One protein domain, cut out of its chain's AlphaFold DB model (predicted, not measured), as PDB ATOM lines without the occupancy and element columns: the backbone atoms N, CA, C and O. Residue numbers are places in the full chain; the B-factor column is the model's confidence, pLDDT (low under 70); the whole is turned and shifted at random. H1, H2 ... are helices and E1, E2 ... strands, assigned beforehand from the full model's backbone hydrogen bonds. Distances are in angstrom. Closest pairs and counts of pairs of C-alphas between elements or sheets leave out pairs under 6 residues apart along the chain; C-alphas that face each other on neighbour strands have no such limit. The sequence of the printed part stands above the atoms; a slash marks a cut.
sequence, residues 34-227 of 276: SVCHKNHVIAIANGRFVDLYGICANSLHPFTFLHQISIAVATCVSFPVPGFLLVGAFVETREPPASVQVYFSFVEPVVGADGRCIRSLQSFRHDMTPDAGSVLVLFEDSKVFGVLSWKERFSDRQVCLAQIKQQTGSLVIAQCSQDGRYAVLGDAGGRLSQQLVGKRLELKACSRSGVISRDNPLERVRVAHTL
ATOM      1  N   SER A  34      41.028   7.278  19.938       85.69
ATOM      2  CA  SER A  34      41.116   7.693  21.338       85.69
ATOM      3  C   SER A  34      41.896   6.681  22.167       85.69
ATOM      4  O   SER A  34      41.825   5.481  21.918       85.69
ATOM      5  N   VAL A  35      42.632   7.156  23.173       86.50
ATOM      6  CA  VAL A  35      43.468   6.314  24.037       86.50
ATOM      7  C   VAL A  35      43.048   6.482  25.492       86.50
ATOM      8  O   VAL A  35      43.096   7.576  26.052       86.50
ATOM      9  N   CYS A  36      42.687   5.376  26.134       85.69
ATOM     10  CA  CYS A  36      42.511   5.283  27.572       85.69
ATOM     11  C   CYS A  36      43.842   4.895  28.224       85.69
ATOM     12  O   CYS A  36      44.190   3.718  28.298       85.69
ATOM     13  N   HIS A  37      44.588   5.880  28.729       84.38
ATOM     14  CA  HIS A  37      45.898   5.627  29.340       84.38
ATOM     15  C   HIS A  37      45.838   4.724  30.575       84.38
ATOM     16  O   HIS A  37      46.721   3.894  30.751       84.38
ATOM     17  N   LYS A  38      44.807   4.867  31.417       85.19
ATOM     18  CA  LYS A  38      44.690   4.099  32.666       85.19
ATOM     19  C   LYS A  38      44.432   2.613  32.411       85.19
ATOM     20  O   LYS A  38      44.976   1.778  33.120       85.19
ATOM     21  N   ASN A  39      43.617   2.302  31.405       81.75
ATOM     22  CA  ASN A  39      43.230   0.925  31.101       81.75
ATOM     23  C   ASN A  39      44.057   0.337  29.952       81.75
ATOM     24  O   ASN A  39      43.824  -0.802  29.568       81.75
ATOM     25  N   HIS A  40      44.993   1.112  29.395       86.12
ATOM     26  CA  HIS A  40      45.810   0.720  28.252       86.12
ATOM     27  C   HIS A  40      44.966   0.264  27.050       86.12
ATOM     28  O   HIS A  40      45.272  -0.740  26.420       86.12
ATOM     29  N   VAL A  41      43.894   0.998  26.727       85.31
ATOM     30  CA  VAL A  41      42.996   0.678  25.600       85.31
ATOM     31  C   VAL A  41      43.060   1.770  24.538       85.31
ATOM     32  O   VAL A  41      43.067   2.954  24.871       85.31
ATOM     33  N   ILE A  42      43.063   1.385  23.267       87.88
ATOM     34  CA  ILE A  42      42.859   2.263  22.112       87.88
ATOM     35  C   ILE A  42      41.485   1.953  21.527       87.88
ATOM     36  O   ILE A  42      41.147   0.788  21.350       87.88
ATOM     37  N   ALA A  43      40.708   2.987  21.224       86.62
ATOM     38  CA  ALA A  43      39.477   2.885  20.457       86.62
ATOM     39  C   ALA A  43      39.668   3.555  19.101       86.62
ATOM     40  O   ALA A  43      40.215   4.659  19.046       86.62
ATOM     41  N   ILE A  44      39.204   2.905  18.037       87.44
ATOM     42  CA  ILE A  44      39.257   3.411  16.668       87.44
ATOM     43  C   ILE A  44      37.847   3.389  16.073       87.44
ATOM     44  O   ILE A  44      37.251   2.328  15.941       87.44
ATOM     45  N   ALA A  45      37.306   4.549  15.707       84.56
ATOM     46  CA  ALA A  45      36.086   4.656  14.916       84.56
ATOM     47  C   ALA A  45      36.394   4.316  13.452       84.56
ATOM     48  O   ALA A  45      37.192   4.992  12.806       84.56
ATOM     49  N   ASN A  46      35.745   3.278  12.932       82.69
ATOM     50  CA  ASN A  46      35.962   2.742  11.595       82.69
ATOM     51  C   ASN A  46      34.618   2.604  10.865       82.69
ATOM     52  O   ASN A  46      34.039   1.522  10.720       82.69
ATOM     53  N   GLY A  47      34.058   3.745  10.466       80.75
ATOM     54  CA  GLY A  47      32.757   3.796   9.812       80.75
ATOM     55  C   GLY A  47      31.642   3.324  10.744       80.75
ATOM     56  O   GLY A  47      31.265   4.033  11.663       80.75
ATOM     57  N   ARG A  48      31.081   2.134  10.511       78.94
ATOM     58  CA  ARG A  48      29.981   1.575  11.333       78.94
ATOM     59  C   ARG A  48      30.453   0.755  12.536       78.94
ATOM     60  O   ARG A  48      29.631   0.186  13.254       78.94
ATOM     61  N   PHE A  49      31.761   0.667  12.729       80.50
ATOM     62  CA  PHE A  49      32.376  -0.130  13.779       80.50
ATOM     63  C   PHE A  49      33.244   0.750  14.667       80.50
ATOM     64  O   PHE A  49      33.737   1.798  14.244       80.50
ATOM     65  N   VAL A  50      33.429   0.304  15.905       82.44
ATOM     66  CA  VAL A  50      34.458   0.829  16.795       82.44
ATOM     67  C   VAL A  50      35.346  -0.330  17.208       82.44
ATOM     68  O   VAL A  50      34.909  -1.217  17.939       82.44
ATOM     69  N   ASP A  51      36.584  -0.310  16.728       83.50
ATOM     70  CA  ASP A  51      37.589  -1.321  17.021       83.50
ATOM     71  C   ASP A  51      38.291  -0.966  18.339       83.50
ATOM     72  O   ASP A  51      38.699   0.181  18.552       83.50
ATOM     73  N   LEU A  52      38.439  -1.940  19.240       84.94
ATOM     74  CA  LEU A  52      39.140  -1.766  20.513       84.94
ATOM     75  C   LEU A  52      40.422  -2.597  20.536       84.94
ATOM     76  O   LEU A  52      40.405  -3.785  20.219       84.94
ATOM     77  N   TYR A  53      41.517  -2.002  21.001       85.25
ATOM     78  CA  TYR A  53      42.812  -2.668  21.144       85.25
ATOM     79  C   TYR A  53      43.373  -2.482  22.548       85.25
ATOM     80  O   TYR A  53      43.407  -1.368  23.064       85.25
ATOM     81  N   GLY A  54      43.853  -3.558  23.162       85.31
ATOM     82  CA  GLY A  54      44.647  -3.512  24.383       85.31
ATOM     83  C   GLY A  54      46.117  -3.269  24.055       85.31
ATOM     84  O   GLY A  54      46.658  -3.872  23.131       85.31
ATOM     85  N   ILE A  55      46.770  -2.399  24.819       84.50
ATOM     86  CA  ILE A  55      48.205  -2.141  24.744       84.50
ATOM     87  C   ILE A  55      48.874  -2.991  25.824       84.50
ATOM     88  O   ILE A  55      48.728  -2.720  27.015       84.50
ATOM     89  N   CYS A  56      49.628  -4.008  25.418       86.06
ATOM     90  CA  CYS A  56      50.396  -4.854  26.331       86.06
ATOM     91  C   CYS A  56      51.800  -5.060  25.771       86.06
ATOM     92  O   CYS A  56      51.943  -5.377  24.597       86.06
ATOM     93  N   ALA A  57      52.838  -4.863  26.590       85.06
ATOM     94  CA  ALA A  57      54.235  -5.113  26.210       85.06
ATOM     95  C   ALA A  57      54.624  -4.542  24.823       85.06
ATOM     96  O   ALA A  57      55.197  -5.238  23.987       85.06
ATOM     97  N   ASN A  58      54.282  -3.273  24.564       81.06
ATOM     98  CA  ASN A  58      54.512  -2.575  23.285       81.06
ATOM     99  C   ASN A  58      53.821  -3.202  22.058       81.06
ATOM    100  O   ASN A  58      54.180  -2.892  20.926       81.06
ATOM    101  N   SER A  59      52.821  -4.052  22.275       82.31
ATOM    102  CA  SER A  59      52.019  -4.693  21.236       82.31
ATOM    103  C   SER A  59      50.552  -4.286  21.358       82.31
ATOM    104  O   SER A  59      50.059  -3.991  22.451       82.31
ATOM    105  N   LEU A  60      49.859  -4.263  20.218       85.94
ATOM    106  CA  LEU A  60      48.416  -4.052  20.151       85.94
ATOM    107  C   LEU A  60      47.720  -5.400  20.006       85.94
ATOM    108  O   LEU A  60      47.974  -6.139  19.057       85.94
ATOM    109  N   HIS A  61      46.822  -5.696  20.936       85.06
ATOM    110  CA  HIS A  61      45.994  -6.892  20.910       85.06
ATOM    111  C   HIS A  61      44.551  -6.480  20.636       85.06
ATOM    112  O   HIS A  61      43.997  -5.719  21.431       85.06
ATOM    113  N   PRO A  62      43.924  -6.930  19.538       81.12
ATOM    114  CA  PRO A  62      42.518  -6.633  19.309       81.12
ATOM    115  C   PRO A  62      41.687  -7.259  20.431       81.12
ATOM    116  O   PRO A  62      41.855  -8.433  20.762       81.12
ATOM    117  N   PHE A  63      40.777  -6.485  21.012       73.88
ATOM    118  CA  PHE A  63      39.670  -7.072  21.750       73.88
ATOM    119  C   PHE A  63      38.723  -7.693  20.722       73.88
ATOM    120  O   PHE A  63      38.420  -7.076  19.704       73.88
ATOM    121  N   THR A  64      38.177  -8.875  20.995       58.53
ATOM    122  CA  THR A  64      37.084  -9.480  20.204       58.53
ATOM    123  C   THR A  64      35.752  -8.723  20.347       58.53
ATOM    124  O   THR A  64      34.678  -9.273  20.116       58.53
ATOM    125  N   PHE A  65      35.808  -7.451  20.734       56.34
ATOM    126  CA  PHE A  65      34.659  -6.585  20.896       56.34
ATOM    127  C   PHE A  65      34.371  -5.886  19.570       56.34
ATOM    128  O   PHE A  65      34.997  -4.882  19.238       56.34
ATOM    129  N   LEU A  66      33.425  -6.438  18.813       53.31
ATOM    130  CA  LEU A  66      32.910  -5.836  17.590       53.31
ATOM    131  C   LEU A  66      31.491  -5.338  17.871       53.31
ATOM    132  O   LEU A  66      30.516  -6.056  17.657       53.31
ATOM    133  N   HIS A  67      31.360  -4.126  18.410       58.75
ATOM    134  CA  HIS A  67      30.037  -3.523  18.534       58.75
ATOM    135  C   HIS A  67      29.682  -2.851  17.210       58.75
ATOM    136  O   HIS A  67      30.236  -1.811  16.848       58.75
ATOM    137  N   GLN A  68      28.787  -3.488  16.458       60.91
ATOM    138  CA  GLN A  68      28.263  -2.924  15.224       60.91
ATOM    139  C   GLN A  68      27.229  -1.852  15.558       60.91
ATOM    140  O   GLN A  68      26.180  -2.135  16.134       60.91
ATOM    141  N   ILE A  69      27.494  -0.626  15.120       64.12
ATOM    142  CA  ILE A  69      26.545   0.473  15.233       64.12
ATOM    143  C   ILE A  69      25.598   0.356  14.035       64.12
ATOM    144  O   ILE A  69      25.895   0.781  12.920       64.12
ATOM    145  N   SER A  70      24.481  -0.341  14.244       58.22
ATOM    146  CA  SER A  70      23.629  -0.887  13.177       58.22
ATOM    147  C   SER A  70      23.071   0.156  12.199       58.22
ATOM    148  O   SER A  70      22.930  -0.142  11.012       58.22
ATOM    149  N   ILE A  71      22.801   1.378  12.664       63.31
ATOM    150  CA  ILE A  71      22.120   2.428  11.884       63.31
ATOM    151  C   ILE A  71      22.918   3.740  11.782       63.31
ATOM    152  O   ILE A  71      22.385   4.742  11.309       63.31
ATOM    153  N   ALA A  72      24.190   3.750  12.194       70.81
ATOM    154  CA  ALA A  72      24.989   4.972  12.205       70.81
ATOM    155  C   ALA A  72      26.441   4.769  11.819       70.81
ATOM    156  O   ALA A  72      27.003   3.681  11.918       70.81
ATOM    157  N   VAL A  73      27.050   5.872  11.412       77.19
ATOM    158  CA  VAL A  73      28.483   5.970  11.165       77.19
ATOM    159  C   VAL A  73      29.107   6.641  12.381       77.19
ATOM    160  O   VAL A  73      28.779   7.786  12.674       77.19
ATOM    161  N   ALA A  74      29.980   5.939  13.098       80.25
ATOM    162  CA  ALA A  74      30.841   6.532  14.107       80.25
ATOM    163  C   ALA A  74      31.738   7.581  13.445       80.25
ATOM    164  O   ALA A  74      32.500   7.286  12.525       80.25
ATOM    165  N   THR A  75      31.630   8.814  13.919       82.19
ATOM    166  CA  THR A  75      32.390   9.957  13.416       82.19
ATOM    167  C   THR A  75      33.550  10.294  14.339       82.19
ATOM    168  O   THR A  75      34.587  10.752  13.880       82.19
ATOM    169  N   CYS A  76      33.428  10.036  15.644       85.44
ATOM    170  CA  CYS A  76      34.536  10.221  16.573       85.44
ATOM    171  C   CYS A  76      34.388   9.379  17.840       85.44
ATOM    172  O   CYS A  76      33.280   9.023  18.240       85.44
ATOM    173  N   VAL A  77      35.501   9.141  18.526       85.62
ATOM    174  CA  VAL A  77      35.550   8.415  19.801       85.62
ATOM    175  C   VAL A  77      36.319   9.197  20.858       85.62
ATOM    176  O   VAL A  77      37.265   9.919  20.552       85.62
ATOM    177  N   SER A  78      35.922   9.058  22.123       87.38
ATOM    178  CA  SER A  78      36.604   9.712  23.243       87.38
ATOM    179  C   SER A  78      36.460   8.909  24.532       87.38
ATOM    180  O   SER A  78      35.352   8.512  24.881       87.38
ATOM    181  N   PHE A  79      37.555   8.690  25.263       85.25
ATOM    182  CA  PHE A  79      37.529   8.158  26.629       85.25
ATOM    183  C   PHE A  79      37.535   9.303  27.643       85.25
ATOM    184  O   PHE A  79      38.610   9.738  28.069       85.25
ATOM    185  N   PRO A  80      36.372   9.825  28.066       83.06
ATOM    186  CA  PRO A  80      36.365  10.900  29.040       83.06
ATOM    187  C   PRO A  80      36.775  10.455  30.439       83.06
ATOM    188  O   PRO A  80      37.326  11.250  31.195       83.06
ATOM    189  N   VAL A  81      36.504   9.195  30.780       84.12
ATOM    190  CA  VAL A  81      36.934   8.563  32.020       84.12
ATOM    191  C   VAL A  81      37.392   7.141  31.724       84.12
ATOM    192  O   VAL A  81      36.956   6.539  30.738       84.12
ATOM    193  N   PRO A  82      38.277   6.579  32.556       81.56
ATOM    194  CA  PRO A  82      38.707   5.201  32.400       81.56
ATOM    195  C   PRO A  82      37.538   4.216  32.365       81.56
ATOM    196  O   PRO A  82      36.633   4.302  33.192       81.56
ATOM    197  N   GLY A  83      37.568   3.284  31.412       77.69
ATOM    198  CA  GLY A  83      36.532   2.260  31.251       77.69
ATOM    199  C   GLY A  83      35.219   2.755  30.641       77.69
ATOM    200  O   GLY A  83      34.273   1.981  30.552       77.69
ATOM    201  N   PHE A  84      35.149   4.013  30.203       80.62
ATOM    202  CA  PHE A  84      33.945   4.579  29.613       80.62
ATOM    203  C   PHE A  84      34.267   5.245  28.278       80.62
ATOM    204  O   PHE A  84      35.064   6.183  28.222       80.62
ATOM    205  N   LEU A  85      33.649   4.750  27.208       84.06
ATOM    206  CA  LEU A  85      33.860   5.226  25.848       84.06
ATOM    207  C   LEU A  85      32.639   6.009  25.373       84.06
ATOM    208  O   LEU A  85      31.520   5.504  25.393       84.06
ATOM    209  N   LEU A  86      32.873   7.229  24.905       84.62
ATOM    210  CA  LEU A  86      31.891   8.008  24.173       84.62
ATOM    211  C   LEU A  86      32.092   7.805  22.669       84.62
ATOM    212  O   LEU A  86      33.212   7.978  22.182       84.62
ATOM    213  N   VAL A  87      31.012   7.518  21.936       82.62
ATOM    214  CA  VAL A  87      31.038   7.397  20.472       82.62
ATOM    215  C   VAL A  87      30.114   8.435  19.845       82.62
ATOM    216  O   VAL A  87      28.893   8.300  19.864       82.62
ATOM    217  N   GLY A  88      30.708   9.474  19.260       81.88
ATOM    218  CA  GLY A  88      30.010  10.375  18.348       81.88
ATOM    219  C   GLY A  88      29.648   9.622  17.078       81.88
ATOM    220  O   GLY A  88      30.517   8.992  16.479       81.88
ATOM    221  N   ALA A  89      28.383   9.675  16.676       78.56
ATOM    222  CA  ALA A  89      27.943   9.052  15.443       78.56
ATOM    223  C   ALA A  89      26.938   9.927  14.703       78.56
ATOM    224  O   ALA A  89      26.327  10.840  15.261       78.56
ATOM    225  N   PHE A  90      26.796   9.633  13.421       76.25
ATOM    226  CA  PHE A  90      25.844  10.251  12.527       76.25
ATOM    227  C   PHE A  90      24.833   9.209  12.063       76.25
ATOM    228  O   PHE A  90      25.207   8.166  11.520       76.25
ATOM    229  N   VAL A  91      23.553   9.517  12.268       72.44
ATOM    230  CA  VAL A  91      22.436   8.708  11.777       72.44
ATOM    231  C   VAL A  91      21.827   9.415  10.589       72.44
ATOM    232  O   VAL A  91      21.300  10.523  10.702       72.44
ATOM    233  N   GLU A  92      21.879   8.743   9.451       62.56
ATOM    234  CA  GLU A  92      21.253   9.207   8.225       62.56
ATOM    235  C   GLU A  92      19.738   8.957   8.336       62.56
ATOM    236  O   GLU A  92      19.234   7.879   8.024       62.56
ATOM    237  N   THR A  93      19.002   9.934   8.872       55.66
ATOM    238  CA  THR A  93      17.532   9.883   8.944       55.66
ATOM    239  C   THR A  93      16.941  10.411   7.641       55.66
ATOM    240  O   THR A  93      17.348  11.457   7.140       55.66
ATOM    241  N   ARG A  94      15.999   9.662   7.056       50.06
ATOM    242  CA  ARG A  94      15.458   9.943   5.718       50.06
ATOM    243  C   ARG A  94      14.241  10.879   5.669       50.06
ATOM    244  O   ARG A  94      13.815  11.153   4.561       50.06
ATOM    245  N   GLU A  95      13.723  11.403   6.789       46.66
ATOM    246  CA  GLU A  95      12.663  12.446   6.847       46.66
ATOM    247  C   GLU A  95      12.557  13.066   8.284       46.66
ATOM    248  O   GLU A  95      13.188  12.532   9.195       46.66
ATOM    249  N   PRO A  96      11.887  14.227   8.506       44.59
ATOM    250  CA  PRO A  96      12.454  15.489   9.041       44.59
ATOM    251  C   PRO A  96      12.485  15.641  10.587       44.59
ATOM    252  O   PRO A  96      11.786  14.910  11.281       44.59
ATOM    253  N   PRO A  97      13.100  16.717  11.142       44.62
ATOM    254  CA  PRO A  97      14.466  17.190  10.938       44.62
ATOM    255  C   PRO A  97      15.467  16.351  11.759       44.62
ATOM    256  O   PRO A  97      15.183  15.880  12.860       44.62
ATOM    257  N   ALA A  98      16.665  16.202  11.201       43.50
ATOM    258  CA  ALA A  98      17.714  15.302  11.660       43.50
ATOM    259  C   ALA A  98      18.185  15.577  13.099       43.50
ATOM    260  O   ALA A  98      18.858  16.569  13.391       43.50
ATOM    261  N   SER A  99      17.898  14.633  13.994       43.12
ATOM    262  CA  SER A  99      18.592  14.503  15.269       43.12
ATOM    263  C   SER A  99      19.865  13.675  15.078       43.12
ATOM    264  O   SER A  99      19.801  12.565  14.554       43.12
ATOM    265  N   VAL A 100      21.009  14.175  15.534       39.34
ATOM    266  CA  VAL A 100      22.260  13.408  15.545       39.34
ATOM    267  C   VAL A 100      22.165  12.385  16.678       39.34
ATOM    268  O   VAL A 100      21.908  12.749  17.822       39.34
ATOM    269  N   GLN A 101      22.301  11.090  16.393       41.69
ATOM    270  CA  GLN A 101      22.277  10.078  17.455       41.69
ATOM    271  C   GLN A 101      23.703   9.686  17.813       41.69
ATOM    272  O   GLN A 101      24.493   9.317  16.954       41.69
ATOM    273  N   VAL A 102      24.023   9.803  19.097       35.28
ATOM    274  CA  VAL A 102      25.325   9.472  19.676       35.28
ATOM    275  C   VAL A 102      25.158   8.142  20.395       35.28
ATOM    276  O   VAL A 102      24.209   7.994  21.163       35.28
ATOM    277  N   TYR A 103      26.038   7.174  20.136       40.16
ATOM    278  CA  TYR A 103      25.909   5.838  20.720       40.16
ATOM    279  C   TYR A 103      26.639   5.807  22.050       40.16
ATOM    280  O   TYR A 103      27.867   5.875  22.124       40.16
ATOM    281  N   PHE A 104      25.850   5.682  23.107       41.84
ATOM    282  CA  PHE A 104      26.296   5.174  24.391       41.84
ATOM    283  C   PHE A 104      25.607   3.833  24.618       41.84
ATOM    284  O   PHE A 104      24.717   3.447  23.863       41.84
ATOM    285  N   SER A 105      25.927   3.160  25.715       39.97
ATOM    286  CA  SER A 105      25.135   2.045  26.251       39.97
ATOM    287  C   SER A 105      23.648   2.385  26.525       39.97
ATOM    288  O   SER A 105      22.913   1.539  27.023       39.97
ATOM    289  N   PHE A 106      23.189   3.594  26.172       45.66
ATOM    290  CA  PHE A 106      21.803   4.050  26.133       45.66
ATOM    291  C   PHE A 106      21.569   4.866  24.846       45.66
ATOM    292  O   PHE A 106      22.309   5.807  24.552       45.66
ATOM    293  N   VAL A 107      20.556   4.479  24.064       49.66
ATOM    294  CA  VAL A 107      20.265   4.992  22.713       49.66
ATOM    295  C   VAL A 107      19.305   6.178  22.799       49.66
ATOM    296  O   VAL A 107      18.095   5.982  22.734       49.66
ATOM    297  N   GLU A 108      19.803   7.411  22.938       46.50
ATOM    298  CA  GLU A 108      18.947   8.596  22.776       46.50
ATOM    299  C   GLU A 108      19.618   9.733  21.977       46.50
ATOM    300  O   GLU A 108      20.790  10.053  22.196       46.50
ATOM    301  N   PRO A 109      18.883  10.367  21.040       53.09
ATOM    302  CA  PRO A 109      19.407  11.394  20.145       53.09
ATOM    303  C   PRO A 109      19.879  12.648  20.888       53.09
ATOM    304  O   PRO A 109      19.131  13.259  21.653       53.09
ATOM    305  N   VAL A 110      21.084  13.114  20.568       53.50
ATOM    306  CA  VAL A 110      21.505  14.487  20.851       53.50
ATOM    307  C   VAL A 110      21.187  15.301  19.606       53.50
ATOM    308  O   VAL A 110      21.965  15.301  18.661       53.50
ATOM    309  N   VAL A 111      20.039  15.985  19.573       54.69
ATOM    310  CA  VAL A 111      19.663  16.837  18.429       54.69
ATOM    311  C   VAL A 111      20.816  17.805  18.128       54.69
ATOM    312  O   VAL A 111      21.092  18.726  18.897       54.69
ATOM    313  N   GLY A 112      21.548  17.514  17.052       54.44
ATOM    314  CA  GLY A 112      22.731  18.256  16.654       54.44
ATOM    315  C   GLY A 112      22.346  19.573  16.002       54.44
ATOM    316  O   GLY A 112      21.180  19.825  15.697       54.44
ATOM    317  N   ALA A 113      23.344  20.421  15.779       61.53
ATOM    318  CA  ALA A 113      23.159  21.647  15.020       61.53
ATOM    319  C   ALA A 113      22.807  21.299  13.564       61.53
ATOM    320  O   ALA A 113      23.689  20.915  12.805       61.53
ATOM    321  N   ASP A 114      21.534  21.420  13.186       69.38
ATOM    322  CA  ASP A 114      21.060  21.378  11.794       69.38
ATOM    323  C   ASP A 114      21.467  20.108  11.013       69.38
ATOM    324  O   ASP A 114      21.849  20.179   9.845       69.38
ATOM    325  N   GLY A 115      21.432  18.936  11.661       71.56
ATOM    326  CA  GLY A 115      21.771  17.655  11.024       71.56
ATOM    327  C   GLY A 115      23.262  17.447  10.727       71.56
ATOM    328  O   GLY A 115      23.607  16.576   9.936       71.56
ATOM    329  N   ARG A 116      24.155  18.236  11.332       79.25
ATOM    330  CA  ARG A 116      25.609  18.106  11.144       79.25
ATOM    331  C   ARG A 116      26.211  16.985  11.989       79.25
ATOM    332  O   ARG A 116      25.887  16.858  13.166       79.25
ATOM    333  N   CYS A 117      27.149  16.233  11.415       81.56
ATOM    334  CA  CYS A 117      27.938  15.214  12.108       81.56
ATOM    335  C   CYS A 117      28.715  15.789  13.300       81.56
ATOM    336  O   CYS A 117      29.080  16.966  13.312       81.56
ATOM    337  N   ILE A 118      29.033  14.951  14.289       83.81
ATOM    338  CA  ILE A 118      29.961  15.333  15.361       83.81
ATOM    339  C   ILE A 118      31.386  15.121  14.864       83.81
ATOM    340  O   ILE A 118      31.786  13.998  14.584       83.81
ATOM    341  N   ARG A 119      32.166  16.197  14.797       86.44
ATOM    342  CA  ARG A 119      33.573  16.171  14.386       86.44
ATOM    343  C   ARG A 119      34.499  15.729  15.522       86.44
ATOM    344  O   ARG A 119      35.469  15.008  15.296       86.44
ATOM    345  N   SER A 120      34.234  16.182  16.748       87.50
ATOM    346  CA  SER A 120      35.046  15.810  17.911       87.50
ATOM    347  C   SER A 120      34.299  15.917  19.238       87.50
ATOM    348  O   SER A 120      33.357  16.701  19.390       87.50
ATOM    349  N   LEU A 121      34.773  15.129  20.207       88.88
ATOM    350  CA  LEU A 121      34.315  15.107  21.591       88.88
ATOM    351  C   LEU A 121      35.500  15.359  22.524       88.88
ATOM    352  O   LEU A 121      36.454  14.582  22.567       88.88
ATOM    353  N   GLN A 122      35.429  16.441  23.293       88.62
ATOM    354  CA  GLN A 122      36.506  16.877  24.178       88.62
ATOM    355  C   GLN A 122      36.048  16.895  25.631       88.62
ATOM    356  O   GLN A 122      35.141  17.638  25.999       88.62
ATOM    357  N   SER A 123      36.696  16.098  26.474       86.19
ATOM    358  CA  SER A 123      36.399  16.026  27.905       86.19
ATOM    359  C   SER A 123      36.532  17.390  28.570       86.19
ATOM    360  O   SER A 123      37.528  18.092  28.398       86.19
ATOM    361  N   PHE A 124      35.496  17.777  29.311       75.50
ATOM    362  CA  PHE A 124      35.338  19.130  29.839       75.50
ATOM    363  C   PHE A 124      35.559  19.197  31.359       75.50
ATOM    364  O   PHE A 124      35.369  20.250  31.950       75.50
ATOM    365  N   ARG A 125      35.950  18.107  32.036       71.88
ATOM    366  CA  ARG A 125      36.103  18.075  33.500       71.88
ATOM    367  C   ARG A 125      37.150  17.061  33.969       71.88
ATOM    368  O   ARG A 125      37.353  16.037  33.333       71.88
ATOM    369  N   HIS A 126      37.786  17.348  35.106       70.69
ATOM    370  CA  HIS A 126      38.739  16.442  35.762       70.69
ATOM    371  C   HIS A 126      38.057  15.490  36.761       70.69
ATOM    372  O   HIS A 126      38.608  14.444  37.081       70.69
ATOM    373  N   ASP A 127      36.860  15.847  37.234       81.19
ATOM    374  CA  ASP A 127      36.035  15.103  38.194       81.19
ATOM    375  C   ASP A 127      34.964  14.244  37.505       81.19
ATOM    376  O   ASP A 127      33.914  13.967  38.081       81.19
ATOM    377  N   MET A 128      35.193  13.864  36.248       85.12
ATOM    378  CA  MET A 128      34.238  13.040  35.519       85.12
ATOM    379  C   MET A 128      34.214  11.623  36.087       85.12
ATOM    380  O   MET A 128      35.249  11.037  36.408       85.12
ATOM    381  N   THR A 129      33.018  11.051  36.135       87.44
ATOM    382  CA  THR A 129      32.769   9.644  36.434       87.44
ATOM    383  C   THR A 129      31.863   9.054  35.350       87.44
ATOM    384  O   THR A 129      31.264   9.799  34.566       87.44
ATOM    385  N   PRO A 130      31.721   7.720  35.284       82.38
ATOM    386  CA  PRO A 130      30.703   7.109  34.433       82.38
ATOM    387  C   PRO A 130      29.292   7.630  34.755       82.38
ATOM    388  O   PRO A 130      28.474   7.795  33.854       82.38
ATOM    389  N   ASP A 131      29.022   7.965  36.021       82.12
ATOM    390  CA  ASP A 131      27.712   8.450  36.451       82.12
ATOM    391  C   ASP A 131      27.491   9.940  36.152       82.12
ATOM    392  O   ASP A 131      26.346  10.338  35.961       82.12
ATOM    393  N   ALA A 132      28.537  10.774  36.110       85.62
ATOM    394  CA  ALA A 132      28.399  12.213  35.893       85.62
ATOM    395  C   ALA A 132      29.597  12.828  35.166       85.62
ATOM    396  O   ALA A 132      30.753  12.639  35.542       85.62
ATOM    397  N   GLY A 133      29.330  13.660  34.164       86.88
ATOM    398  CA  GLY A 133      30.393  14.249  33.368       86.88
ATOM    399  C   GLY A 133      29.910  15.278  32.364       86.88
ATOM    400  O   GLY A 133      28.736  15.644  32.301       86.88
ATOM    401  N   SER A 134      30.851  15.848  31.618       87.12
ATOM    402  CA  SER A 134      30.548  16.760  30.523       87.12
ATOM    403  C   SER A 134      31.622  16.699  29.448       87.12
ATOM    404  O   SER A 134      32.808  16.565  29.757       87.12
ATOM    405  N   VAL A 135      31.213  16.854  28.195       88.25
ATOM    406  CA  VAL A 135      32.100  16.973  27.039       88.25
ATOM    407  C   VAL A 135      31.684  18.141  26.160       88.25
ATOM    408  O   VAL A 135      30.500  18.440  26.006       88.25
ATOM    409  N   LEU A 136      32.673  18.796  25.571       89.44
ATOM    410  CA  LEU A 136      32.491  19.739  24.486       89.44
ATOM    411  C   LEU A 136      32.331  18.960  23.180       89.44
ATOM    412  O   LEU A 136      33.081  18.026  22.904       89.44
ATOM    413  N   VAL A 137      31.340  19.356  22.392       88.81
ATOM    414  CA  VAL A 137      30.954  18.726  21.132       88.81
ATOM    415  C   VAL A 137      31.219  19.719  20.011       88.81
ATOM    416  O   VAL A 137      30.680  20.829  20.032       88.81
ATOM    417  N   LEU A 138      32.032  19.340  19.031       89.56
ATOM    418  CA  LEU A 138      32.146  20.091  17.783       89.56
ATOM    419  C   LEU A 138      31.327  19.433  16.692       89.56
ATOM    420  O   LEU A 138      31.379  18.219  16.522       89.56
ATOM    421  N   PHE A 139      30.629  20.260  15.925       87.25
ATOM    422  CA  PHE A 139      29.857  19.819  14.776       87.25
ATOM    423  C   PHE A 139      30.599  20.155  13.489       87.25
ATOM    424  O   PHE A 139      31.235  21.204  13.372       87.25
ATOM    425  N   GLU A 140      30.505  19.251  12.528       86.19
ATOM    426  CA  GLU A 140      31.071  19.416  11.204       86.19
ATOM    427  C   GLU A 140      30.472  20.639  10.500       86.19
ATOM    428  O   GLU A 140      29.275  20.910  10.601       86.19
ATOM    429  N   ASP A 141      31.331  21.407   9.828       87.12
ATOM    430  CA  ASP A 141      30.974  22.589   9.037       87.12
ATOM    431  C   ASP A 141      30.046  23.588   9.740       87.12
ATOM    432  O   ASP A 141      29.260  24.301   9.113       87.12
ATOM    433  N   SER A 142      30.164  23.663  11.065       86.38
ATOM    434  CA  SER A 142      29.316  24.492  11.906       86.38
ATOM    435  C   SER A 142      30.117  25.556  12.640       86.38
ATOM    436  O   SER A 142      31.263  25.360  13.033       86.38
ATOM    437  N   LYS A 143      29.481  26.704  12.881       88.19
ATOM    438  CA  LYS A 143      29.991  27.773  13.765       88.19
ATOM    439  C   LYS A 143      29.558  27.580  15.219       88.19
ATOM    440  O   LYS A 143      29.793  28.440  16.073       88.19
ATOM    441  N   VAL A 144      28.828  26.500  15.466       84.94
ATOM    442  CA  VAL A 144      28.222  26.152  16.742       84.94
ATOM    443  C   VAL A 144      29.044  25.035  17.361       84.94
ATOM    444  O   VAL A 144      29.437  24.089  16.685       84.94
ATOM    445  N   PHE A 145      29.267  25.135  18.661       88.19
ATOM    446  CA  PHE A 145      29.723  24.023  19.480       88.19
ATOM    447  C   PHE A 145      28.666  23.726  20.539       88.19
ATOM    448  O   PHE A 145      27.819  24.564  20.852       88.19
ATOM    449  N   GLY A 146      28.696  22.519  21.079       86.38
ATOM    450  CA  GLY A 146      27.827  22.093  22.159       86.38
ATOM    451  C   GLY A 146      28.612  21.763  23.413       86.38
ATOM    452  O   GLY A 146      29.808  21.488  23.363       86.38
ATOM    453  N   VAL A 147      27.916  21.738  24.539       85.25
ATOM    454  CA  VAL A 147      28.329  20.969  25.706       85.25
ATOM    455  C   VAL A 147      27.239  19.964  26.013       85.25
ATOM    456  O   VAL A 147      26.085  20.337  26.225       85.25
ATOM    457  N   LEU A 148      27.631  18.696  25.999       85.50
ATOM    458  CA  LEU A 148      26.837  17.578  26.475       85.50
ATOM    459  C   LEU A 148      27.251  17.306  27.918       85.50
ATOM    460  O   LEU A 148      28.418  17.038  28.188       85.50
ATOM    461  N   SER A 149      26.294  17.342  28.831       84.25
ATOM    462  CA  SER A 149      26.473  17.003  30.239       84.25
ATOM    463  C   SER A 149      25.545  15.864  30.627       84.25
ATOM    464  O   SER A 149      24.420  15.790  30.136       84.25
ATOM    465  N   TRP A 150      26.008  15.008  31.530       84.56
ATOM    466  CA  TRP A 150      25.217  13.926  32.104       84.56
ATOM    467  C   TRP A 150      25.411  13.834  33.616       84.56
ATOM    468  O   TRP A 150      26.436  14.261  34.159       84.56
ATOM    469  N   LYS A 151      24.411  13.261  34.278       82.69
ATOM    470  CA  LYS A 151      24.382  12.846  35.679       82.69
ATOM    471  C   LYS A 151      23.635  11.511  35.775       82.69
ATOM    472  O   LYS A 151      23.007  11.078  34.809       82.69
ATOM    473  N   GLU A 152      23.720  10.872  36.943       78.75
ATOM    474  CA  GLU A 152      22.938   9.682  37.301       78.75
ATOM    475  C   GLU A 152      22.974   8.562  36.240       78.75
ATOM    476  O   GLU A 152      21.948   8.008  35.862       78.75
ATOM    477  N   ARG A 153      24.165   8.214  35.731       71.12
ATOM    478  CA  ARG A 153      24.325   7.183  34.676       71.12
ATOM    479  C   ARG A 153      23.553   7.504  33.399       71.12
ATOM    480  O   ARG A 153      22.978   6.614  32.785       71.12
ATOM    481  N   PHE A 154      23.573   8.769  32.985       67.44
ATOM    482  CA  PHE A 154      22.909   9.264  31.772       67.44
ATOM    483  C   PHE A 154      21.375   9.314  31.828       67.44
ATOM    484  O   PHE A 154      20.771   9.696  30.821       67.44
ATOM    485  N   SER A 155      20.741   9.021  32.972       69.06
ATOM    486  CA  SER A 155      19.296   9.245  33.143       69.06
ATOM    487  C   SER A 155      18.946  10.736  33.078       69.06
ATOM    488  O   SER A 155      17.903  11.109  32.544       69.06
ATOM    489  N   ASP A 156      19.847  11.595  33.562       74.69
ATOM    490  CA  ASP A 156      19.743  13.043  33.456       74.69
ATOM    491  C   ASP A 156      20.839  13.578  32.540       74.69
ATOM    492  O   ASP A 156      22.021  13.610  32.894       74.69
ATOM    493  N   ARG A 157      20.451  14.010  31.343       75.94
ATOM    494  CA  ARG A 157      21.374  14.577  30.362       75.94
ATOM    495  C   ARG A 157      20.862  15.885  29.799       75.94
ATOM    496  O   ARG A 157      19.663  16.121  29.663       75.94
ATOM    497  N   GLN A 158      21.808  16.729  29.430       73.94
ATOM    498  CA  GLN A 158      21.530  18.049  28.912       73.94
ATOM    499  C   GLN A 158      22.532  18.399  27.827       73.94
ATOM    500  O   GLN A 158      23.738  18.236  28.001       73.94
ATOM    501  N   VAL A 159      22.018  18.920  26.716       74.81
ATOM    502  CA  VAL A 159      22.843  19.444  25.629       74.81
ATOM    503  C   VAL A 159      22.546  20.919  25.482       74.81
ATOM    504  O   VAL A 159      21.389  21.342  25.389       74.81
ATOM    505  N   CYS A 160      23.601  21.721  25.499       77.25
ATOM    506  CA  CYS A 160      23.504  23.164  25.353       77.25
ATOM    507  C   CYS A 160      24.425  23.617  24.235       77.25
ATOM    508  O   CYS A 160      25.615  23.309  24.239       77.25
ATOM    509  N   LEU A 161      23.861  24.342  23.274       80.88
ATOM    510  CA  LEU A 161      24.568  24.802  22.087       80.88
ATOM    511  C   LEU A 161      24.957  26.278  22.233       80.88
ATOM    512  O   LEU A 161      24.180  27.096  22.728       80.88
ATOM    513  N   ALA A 162      26.154  26.623  21.774       81.38
ATOM    514  CA  ALA A 162      26.689  27.977  21.753       81.38
ATOM    515  C   ALA A 162      27.282  28.304  20.383       81.38
ATOM    516  O   ALA A 162      27.933  27.472  19.753       81.38
ATOM    517  N   GLN A 163      27.104  29.547  19.941       82.75
ATOM    518  CA  GLN A 163      27.709  30.055  18.710       82.75
ATOM    519  C   GLN A 163      28.709  31.175  19.011       82.75
ATOM    520  O   GLN A 163      28.420  32.094  19.781       82.75
ATOM    521  N   ILE A 164      29.875  31.146  18.355       79.56
ATOM    522  CA  ILE A 164      30.850  32.243  18.433       79.56
ATOM    523  C   ILE A 164      30.588  33.227  17.290       79.56
ATOM    524  O   ILE A 164      31.064  33.033  16.175       79.56
ATOM    525  N   LYS A 165      29.870  34.326  17.560       76.88
ATOM    526  CA  LYS A 165      29.545  35.345  16.534       76.88
ATOM    527  C   LYS A 165      30.767  35.928  15.816       76.88
ATOM    528  O   LYS A 165      30.664  36.337  14.668       76.88
ATOM    529  N   GLN A 166      31.902  36.009  16.508       74.06
ATOM    530  CA  GLN A 166      33.120  36.637  15.989       74.06
ATOM    531  C   GLN A 166      33.882  35.750  14.998       74.06
ATOM    532  O   GLN A 166      34.754  36.255  14.298       74.06
ATOM    533  N   GLN A 167      33.574  34.452  14.926       73.88
ATOM    534  CA  GLN A 167      34.210  33.567  13.960       73.88
ATOM    535  C   GLN A 167      33.399  33.497  12.670       73.88
ATOM    536  O   GLN A 167      32.196  33.226  12.670       73.88
ATOM    537  N   THR A 168      34.070  33.774  11.550       79.06
ATOM    538  CA  THR A 168      33.424  33.762  10.231       79.06
ATOM    539  C   THR A 168      33.512  32.399   9.549       79.06
ATOM    540  O   THR A 168      32.679  32.132   8.684       79.06
ATOM    541  N   GLY A 169      34.449  31.539   9.964       87.38
ATOM    542  CA  GLY A 169      34.626  30.177   9.453       87.38
ATOM    543  C   GLY A 169      33.983  29.114  10.345       87.38
ATOM    544  O   GLY A 169      33.607  29.393  11.484       87.38
ATOM    545  N   SER A 170      33.851  27.900   9.813       90.62
ATOM    546  CA  SER A 170      33.404  26.721  10.562       90.62
ATOM    547  C   SER A 170      34.446  26.305  11.596       90.62
ATOM    548  O   SER A 170      35.644  26.360  11.318       90.62
ATOM    549  N   LEU A 171      33.993  25.867  12.768       91.19
ATOM    550  CA  LEU A 171      34.844  25.314  13.814       91.19
ATOM    551  C   LEU A 171      35.413  23.973  13.345       91.19
ATOM    552  O   LEU A 171      34.674  23.059  12.980       91.19
ATOM    553  N   VAL A 172      36.735  23.854  13.352       91.38
ATOM    554  CA  VAL A 172      37.439  22.628  12.944       91.38
ATOM    555  C   VAL A 172      38.061  21.913  14.126       91.38
ATOM    556  O   VAL A 172      38.126  20.690  14.128       91.38
ATOM    557  N   ILE A 173      38.452  22.650  15.166       91.12
ATOM    558  CA  ILE A 173      39.181  22.073  16.287       91.12
ATOM    559  C   ILE A 173      38.824  22.732  17.613       91.12
ATOM    560  O   ILE A 173      38.511  23.921  17.681       91.12
ATOM    561  N   ALA A 174      38.870  21.946  18.684       91.62
ATOM    562  CA  ALA A 174      38.660  22.407  20.042       91.62
ATOM    563  C   ALA A 174      39.641  21.729  20.985       91.62
ATOM    564  O   ALA A 174      39.989  20.567  20.799       91.62
ATOM    565  N   GLN A 175      40.028  22.447  22.032       91.31
ATOM    566  CA  GLN A 175      40.774  21.886  23.144       91.31
ATOM    567  C   GLN A 175      40.303  22.514  24.452       91.31
ATOM    568  O   GLN A 175      40.262  23.739  24.587       91.31
ATOM    569  N   CYS A 176      39.993  21.671  25.432       89.25
ATOM    570  CA  CYS A 176      39.685  22.108  26.789       89.25
ATOM    571  C   CYS A 176      40.967  22.223  27.625       89.25
ATOM    572  O   CYS A 176      41.933  21.476  27.427       89.25
ATOM    573  N   SER A 177      40.973  23.158  28.576       87.31
ATOM    574  CA  SER A 177      41.968  23.200  29.643       87.31
ATOM    575  C   SER A 177      41.825  21.977  30.546       87.31
ATOM    576  O   SER A 177      40.749  21.391  30.660       87.31
ATOM    577  N   GLN A 178      42.905  21.604  31.233       81.88
ATOM    578  CA  GLN A 178      42.922  20.414  32.091       81.88
ATOM    579  C   GLN A 178      41.897  20.478  33.235       81.88
ATOM    580  O   GLN A 178      41.341  19.463  33.640       81.88
ATOM    581  N   ASP A 179      41.631  21.677  33.752       80.88
ATOM    582  CA  ASP A 179      40.621  21.901  34.787       80.88
ATOM    583  C   ASP A 179      39.193  21.991  34.233       80.88
ATOM    584  O   ASP A 179      38.244  22.106  35.012       80.88
ATOM    585  N   GLY A 180      39.039  21.963  32.907       80.06
ATOM    586  CA  GLY A 180      37.745  22.024  32.261       80.06
ATOM    587  C   GLY A 180      37.060  23.382  32.335       80.06
ATOM    588  O   GLY A 180      35.877  23.483  32.065       80.06
ATOM    589  N   ARG A 181      37.741  24.451  32.758       82.12
ATOM    590  CA  ARG A 181      37.105  25.778  32.873       82.12
ATOM    591  C   ARG A 181      37.177  26.580  31.587       82.12
ATOM    592  O   ARG A 181      36.378  27.499  31.392       82.12
ATOM    593  N   TYR A 182      38.140  26.259  30.732       85.88
ATOM    594  CA  TYR A 182      38.418  26.997  29.518       85.88
ATOM    595  C   TYR A 182      38.387  26.087  28.295       85.88
ATOM    596  O   TYR A 182      38.811  24.938  28.354       85.88
ATOM    597  N   ALA A 183      37.919  26.620  27.174       89.62
ATOM    598  CA  ALA A 183      37.994  25.982  25.867       89.62
ATOM    599  C   ALA A 183      38.657  26.935  24.869       89.62
ATOM    600  O   ALA A 183      38.382  28.134  24.875       89.62
ATOM    601  N   VAL A 184      39.525  26.417  24.009       90.75
ATOM    602  CA  VAL A 184      40.035  27.123  22.827       90.75
ATOM    603  C   VAL A 184      39.421  26.470  21.610       90.75
ATOM    604  O   VAL A 184      39.435  25.246  21.504       90.75
ATOM    605  N   LEU A 185      38.891  27.287  20.708       91.50
ATOM    606  CA  LEU A 185      38.220  26.844  19.493       91.50
ATOM    607  C   LEU A 185      38.968  27.414  18.287       91.50
ATOM    608  O   LEU A 185      39.329  28.586  18.293       91.50
ATOM    609  N   GLY A 186      39.237  26.597  17.278       91.06
ATOM    610  CA  GLY A 186      39.876  26.997  16.029       91.06
ATOM    611  C   GLY A 186      38.913  26.861  14.860       91.06
ATOM    612  O   GLY A 186      38.196  25.863  14.777       91.06
ATOM    613  N   ASP A 187      38.900  27.848  13.966       91.31
ATOM    614  CA  ASP A 187      38.152  27.771  12.712       91.31
ATOM    615  C   ASP A 187      39.010  27.294  11.530       91.31
ATOM    616  O   ASP A 187      40.240  27.229  11.598       91.31
ATOM    617  N   ALA A 188      38.332  26.961  10.430       90.25
ATOM    618  CA  ALA A 188      38.948  26.535   9.174       90.25
ATOM    619  C   ALA A 188      39.884  27.588   8.553       90.25
ATOM    620  O   ALA A 188      40.722  27.251   7.727       90.25
ATOM    621  N   GLY A 189      39.762  28.857   8.952       88.81
ATOM    622  CA  GLY A 189      40.640  29.938   8.504       88.81
ATOM    623  C   GLY A 189      41.876  30.112   9.385       88.81
ATOM    624  O   GLY A 189      42.497  31.168   9.336       88.81
ATOM    625  N   GLY A 190      42.191  29.151  10.261       87.06
ATOM    626  CA  GLY A 190      43.362  29.239  11.130       87.06
ATOM    627  C   GLY A 190      43.224  30.273  12.246       87.06
ATOM    628  O   GLY A 190      44.225  30.705  12.821       87.06
ATOM    629  N   ARG A 191      42.002  30.702  12.589       87.62
ATOM    630  CA  ARG A 191      41.780  31.636  13.698       87.62
ATOM    631  C   ARG A 191      41.386  30.876  14.947       87.62
ATOM    632  O   ARG A 191      40.379  30.171  14.985       87.62
ATOM    633  N   LEU A 192      42.149  31.095  16.011       88.00
ATOM    634  CA  LEU A 192      41.754  30.689  17.353       88.00
ATOM    635  C   LEU A 192      40.805  31.726  17.949       88.00
ATOM    636  O   LEU A 192      40.932  32.929  17.710       88.00
ATOM    637  N   SER A 193      39.824  31.243  18.700       80.00
ATOM    638  CA  SER A 193      38.738  32.021  19.267       80.00
ATOM    639  C   SER A 193      39.268  33.197  20.084       80.00
ATOM    640  O   SER A 193      39.898  33.036  21.126       80.00
ATOM    641  N   GLN A 194      38.976  34.402  19.602       64.00
ATOM    642  CA  GLN A 194      39.173  35.658  20.310       64.00
ATOM    643  C   GLN A 194      37.810  36.119  20.796       64.00
ATOM    644  O   GLN A 194      37.119  36.851  20.091       64.00
ATOM    645  N   GLN A 195      37.389  35.695  21.983       56.06
ATOM    646  CA  GLN A 195      36.353  36.483  22.634       56.06
ATOM    647  C   GLN A 195      36.992  37.790  23.117       56.06
ATOM    648  O   GLN A 195      38.124  37.833  23.589       56.06
ATOM    649  N   LEU A 196      36.280  38.896  22.955       49.44
ATOM    650  CA  LEU A 196      36.597  40.085  23.735       49.44
ATOM    651  C   LEU A 196      36.215  39.748  25.176       49.44
ATOM    652  O   LEU A 196      35.093  39.284  25.410       49.44
ATOM    653  N   VAL A 197      37.152  39.942  26.106       47.78
ATOM    654  CA  VAL A 197      36.958  39.732  27.547       47.78
ATOM    655  C   VAL A 197      35.564  40.221  27.949       47.78
ATOM    656  O   VAL A 197      35.245  41.395  27.784       47.78
ATOM    657  N   GLY A 198      34.724  39.310  28.446       41.38
ATOM    658  CA  GLY A 198      33.422  39.649  29.029       41.38
ATOM    659  C   GLY A 198      32.185  39.499  28.139       41.38
ATOM    660  O   GLY A 198      31.088  39.756  28.630       41.38
ATOM    661  N   LYS A 199      32.277  39.045  26.879       50.25
ATOM    662  CA  LYS A 199      31.050  38.690  26.135       50.25
ATOM    663  C   LYS A 199      30.526  37.323  26.581       50.25
ATOM    664  O   LYS A 199      31.246  36.333  26.552       50.25
ATOM    665  N   ARG A 200      29.262  37.256  27.003       52.78
ATOM    666  CA  ARG A 200      28.567  35.986  27.273       52.78
ATOM    667  C   ARG A 200      28.368  35.257  25.938       52.78
ATOM    668  O   ARG A 200      28.100  35.908  24.927       52.78
ATOM    669  N   LEU A 201      28.557  33.936  25.916       61.94
ATOM    670  CA  LEU A 201      28.198  33.121  24.752       61.94
ATOM    671  C   LEU A 201      26.713  33.334  24.444       61.94
ATOM    672  O   LEU A 201      25.903  33.410  25.369       61.94
ATOM    673  N   GLU A 202      26.358  33.443  23.164       60.53
ATOM    674  CA  GLU A 202      24.948  33.400  22.788       60.53
ATOM    675  C   GLU A 202      24.489  31.953  22.922       60.53
ATOM    676  O   GLU A 202      24.921  31.067  22.179       60.53
ATOM    677  N   LEU A 203      23.679  31.726  23.946       62.66
ATOM    678  CA  LEU A 203      23.100  30.434  24.238       62.66
ATOM    679  C   LEU A 203      21.994  30.190  23.213       62.66
ATOM    680  O   LEU A 203      21.029  30.952  23.145       62.66
ATOM    681  N   LYS A 204      22.147  29.142  22.406       63.22
ATOM    682  CA  LYS A 204      21.036  28.599  21.625       63.22
ATOM    683  C   LYS A 204      20.173  27.709  22.526       63.22
ATOM    684  O   LYS A 204      20.468  27.533  23.712       63.22
ATOM    685  N   ALA A 205      19.084  27.181  21.965       54.88
ATOM    686  CA  ALA A 205      18.154  26.300  22.663       54.88
ATOM    687  C   ALA A 205      18.905  25.247  23.501       54.88
ATOM    688  O   ALA A 205      19.767  24.522  23.004       54.88
ATOM    689  N   CYS A 206      18.597  25.214  24.796       53.62
ATOM    690  CA  CYS A 206      19.064  24.192  25.718       53.62
ATOM    691  C   CYS A 206      17.952  23.152  25.802       53.62
ATOM    692  O   CYS A 206      16.855  23.476  26.254       53.62
ATOM    693  N   SER A 207      18.214  21.932  25.340       47.22
ATOM    694  CA  SER A 207      17.231  20.854  25.412       47.22
ATOM    695  C   SER A 207      17.604  19.908  26.546       47.22
ATOM    696  O   SER A 207      18.686  19.316  26.551       47.22
ATOM    697  N   ARG A 208      16.697  19.783  27.514       51.81
ATOM    698  CA  ARG A 208      16.641  18.686  28.482       51.81
ATOM    699  C   ARG A 208      15.270  18.056  28.325       51.81
ATOM    700  O   ARG A 208      14.315  18.573  28.891       51.81
ATOM    701  N   SER A 209      15.140  17.036  27.482       49.75
ATOM    702  CA  SER A 209      13.848  16.365  27.257       49.75
ATOM    703  C   SER A 209      12.682  17.349  27.005       49.75
ATOM    704  O   SER A 209      11.584  17.161  27.516       49.75
ATOM    705  N   GLY A 210      12.937  18.458  26.290       43.78
ATOM    706  CA  GLY A 210      11.944  19.510  26.014       43.78
ATOM    707  C   GLY A 210      11.692  20.556  27.119       43.78
ATOM    708  O   GLY A 210      10.900  21.467  26.898       43.78
ATOM    709  N   VAL A 211      12.365  20.492  28.276       43.56
ATOM    710  CA  VAL A 211      12.197  21.430  29.405       43.56
ATOM    711  C   VAL A 211      13.410  22.359  29.541       43.56
ATOM    712  O   VAL A 211      14.561  21.921  29.539       43.56
ATOM    713  N   ILE A 212      13.160  23.661  29.704       52.12
ATOM    714  CA  ILE A 212      14.203  24.666  29.957       52.12
ATOM    715  C   ILE A 212      14.785  24.431  31.363       52.12
ATOM    716  O   ILE A 212      14.120  24.660  32.371       52.12
ATOM    717  N   SER A 213      16.030  23.958  31.433       57.12
ATOM    718  CA  SER A 213      16.756  23.708  32.687       57.12
ATOM    719  C   SER A 213      17.433  24.980  33.215       57.12
ATOM    720  O   SER A 213      17.968  25.768  32.434       57.12
ATOM    721  N   ARG A 214      17.451  25.160  34.545       58.91
ATOM    722  CA  ARG A 214      18.198  26.244  35.220       58.91
ATOM    723  C   ARG A 214      19.712  26.022  35.206       58.91
ATOM    724  O   ARG A 214      20.461  26.992  35.195       58.91
ATOM    725  N   ASP A 215      20.158  24.769  35.184       68.69
ATOM    726  CA  ASP A 215      21.578  24.428  35.198       68.69
ATOM    727  C   ASP A 215      22.103  24.418  33.762       68.69
ATOM    728  O   ASP A 215      22.032  23.400  33.086       68.69
ATOM    729  N   ASN A 216      22.610  25.538  33.248       73.75
ATOM    730  CA  ASN A 216      23.193  25.549  31.909       73.75
ATOM    731  C   ASN A 216      24.689  25.175  31.965       73.75
ATOM    732  O   ASN A 216      25.496  25.962  32.468       73.75
ATOM    733  N   PRO A 217      25.114  24.014  31.430       74.56
ATOM    734  CA  PRO A 217      26.513  23.603  31.449       74.56
ATOM    735  C   PRO A 217      27.454  24.577  30.728       74.56
ATOM    736  O   PRO A 217      28.628  24.659  31.093       74.56
ATOM    737  N   LEU A 218      26.956  25.385  29.784       77.00
ATOM    738  CA  LEU A 218      27.749  26.432  29.136       77.00
ATOM    739  C   LEU A 218      28.156  27.561  30.089       77.00
ATOM    740  O   LEU A 218      29.148  28.232  29.825       77.00
ATOM    741  N   GLU A 219      27.469  27.761  31.218       75.94
ATOM    742  CA  GLU A 219      27.871  28.772  32.211       75.94
ATOM    743  C   GLU A 219      29.209  28.448  32.879       75.94
ATOM    744  O   GLU A 219      29.877  29.330  33.424       75.94
ATOM    745  N   ARG A 220      29.628  27.181  32.815       74.06
ATOM    746  CA  ARG A 220      30.906  26.716  33.355       74.06
ATOM    747  C   ARG A 220      32.044  26.830  32.341       74.06
ATOM    748  O   ARG A 220      33.203  26.792  32.746       74.06
ATOM    749  N   VAL A 221      31.724  26.989  31.055       75.44
ATOM    750  CA  VAL A 221      32.689  27.025  29.949       75.44
ATOM    751  C   VAL A 221      33.053  28.466  29.643       75.44
ATOM    752  O   VAL A 221      32.200  29.293  29.330       75.44
ATOM    753  N   ARG A 222      34.347  28.771  29.669       82.12
ATOM    754  CA  ARG A 222      34.869  30.058  29.205       82.12
ATOM    755  C   ARG A 222      35.680  29.839  27.942       82.12
ATOM    756  O   ARG A 222      36.571  29.001  27.924       82.12
ATOM    757  N   VAL A 223      35.427  30.603  26.887       81.31
ATOM    758  CA  VAL A 223      36.267  30.515  25.689       81.31
ATOM    759  C   VAL A 223      37.529  31.347  25.921       81.31
ATOM    760  O   VAL A 223      37.457  32.560  26.127       81.31
ATOM    761  N   ALA A 224      38.688  30.693  25.959       78.06
ATOM    762  CA  ALA A 224      39.966  31.351  26.188       78.06
ATOM    763  C   ALA A 224      40.355  32.230  24.999       78.06
ATOM    764  O   ALA A 224      39.989  31.967  23.856       78.06
ATOM    765  N   HIS A 225      41.100  33.296  25.290       74.31
ATOM    766  CA  HIS A 225      41.578  34.239  24.285       74.31
ATOM    767  C   HIS A 225      43.036  33.960  23.974       74.31
ATOM    768  O   HIS A 225      43.888  33.942  24.867       74.31
ATOM    769  N   THR A 226      43.326  33.816  22.690       70.12
ATOM    770  CA  THR A 226      44.693  33.782  22.180       70.12
ATOM    771  C   THR A 226      45.023  35.120  21.537       70.12
ATOM    772  O   THR A 226      44.192  35.691  20.831       70.12
ATOM    773  N   LEU A 227      46.239  35.617  21.753       68.25
ATOM    774  CA  LEU A 227      46.716  36.827  21.087       68.25
ATOM    775  C   LEU A 227      46.726  36.608  19.565       68.25
ATOM    776  O   LEU A 227      47.297  35.625  19.084       68.25
TER     777      LEU A 227
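What this domain is: This is residues 34 to 227 of the 276 residues of an uncharacterized protein of Phytophthora infestans (strain T30-4) (UniProt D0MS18). Four sheets stand face to face in turn as a fanned stack: E1 to E4 at one end, the hairpin E5 and E6 next, then the strongly twisted sheet E9, E10, E11, E12, E15, and the hairpin E13 and E14 at the other end. The hairpin E7 and E8 sits beside E6, and the short helix H1 packs on the five-stranded sheet. The printed part has 194 residues, with fifteen named strands and then one named helix along the chain; the sheets are antiparallel. The class is mostly strand, though only 96 residues, under half, are in named elements. The whole is compact, with a radius of gyration of the C-alphas of 16.7 A and spans of 49 by 41 by 34 A.

How they stand to each other: E1, residues 34 to 36, E2, 41 to 46, E3, 49 to 56, and E4, 59 to 62, form a meander, each strand the antiparallel neighbour of the one before; N 36 and O 41, N 44 and O 51, and N 54 and O 61 are each 2.8 A apart, within hydrogen-bond range. The hairpin of E5, residues 73 to 81, and E6, 84 to 90, has N 86 and O 78 at 2.8 A; the closest C-alphas of E2 and E5 are Ala 45 and Ala 74, 5.6 A. E5 bends by 52 degrees at residue 76. E7, residues 100 to 103, and E8, 107 to 110, have N 110 and O 100 at 2.9 A; the closest C-alphas of E6 and E7 are Gly 88 and Val 102, 5.0 A. E9, residues 118 to 123, E10, 133 to 139, E11, 144 to 151, and E12, 156 to 163, form a second meander, with N 136 and O 122, N 137 and O 146, and N 147 and O 160 each at 2.8 A. The closest C-alphas of E5 and E9 are Pro 80 and Ser 123, 5.3 A. E13, residues 171 to 176, and E14, 182 to 187, have N 184 and O 175 at 2.8 A; the closest C-alphas of E9 and E13 are Gln 122 and Cys 176, 6.7 A. E15, residues 202 to 207, is an edge strand beside E12, with N 204 and O 161 at 2.9 A. H1, residues 217 to 220, is on that sheet at a height of 7.5 A, only just over none of its strands, with 2 C-alphas on E11 and 2 on E12; it is too short for an O i to N i+4 pair, and its one O i to N i+3 pair is within range.

Where its parts are: E1 begins at C-alpha 34 (41.116, 7.693, 21.338), and H1 ends at C-alpha 220 (30.906, 26.716, 33.355). E3 measures 22.5 A, E5 22.7 A, E11 23.5 A and E12 23.9 A.

The domain as a whole: The C-alphas of Thr 64 and Gly 198, the two farthest apart, are 50.0 A apart. The printed part has no cut, and the link E14 to E15 is long. Mean pLDDT of the printed part is 74.4; residues 64 to 71, 92 to 114, 154 to 155, 194 to 215 and 227 are under 70.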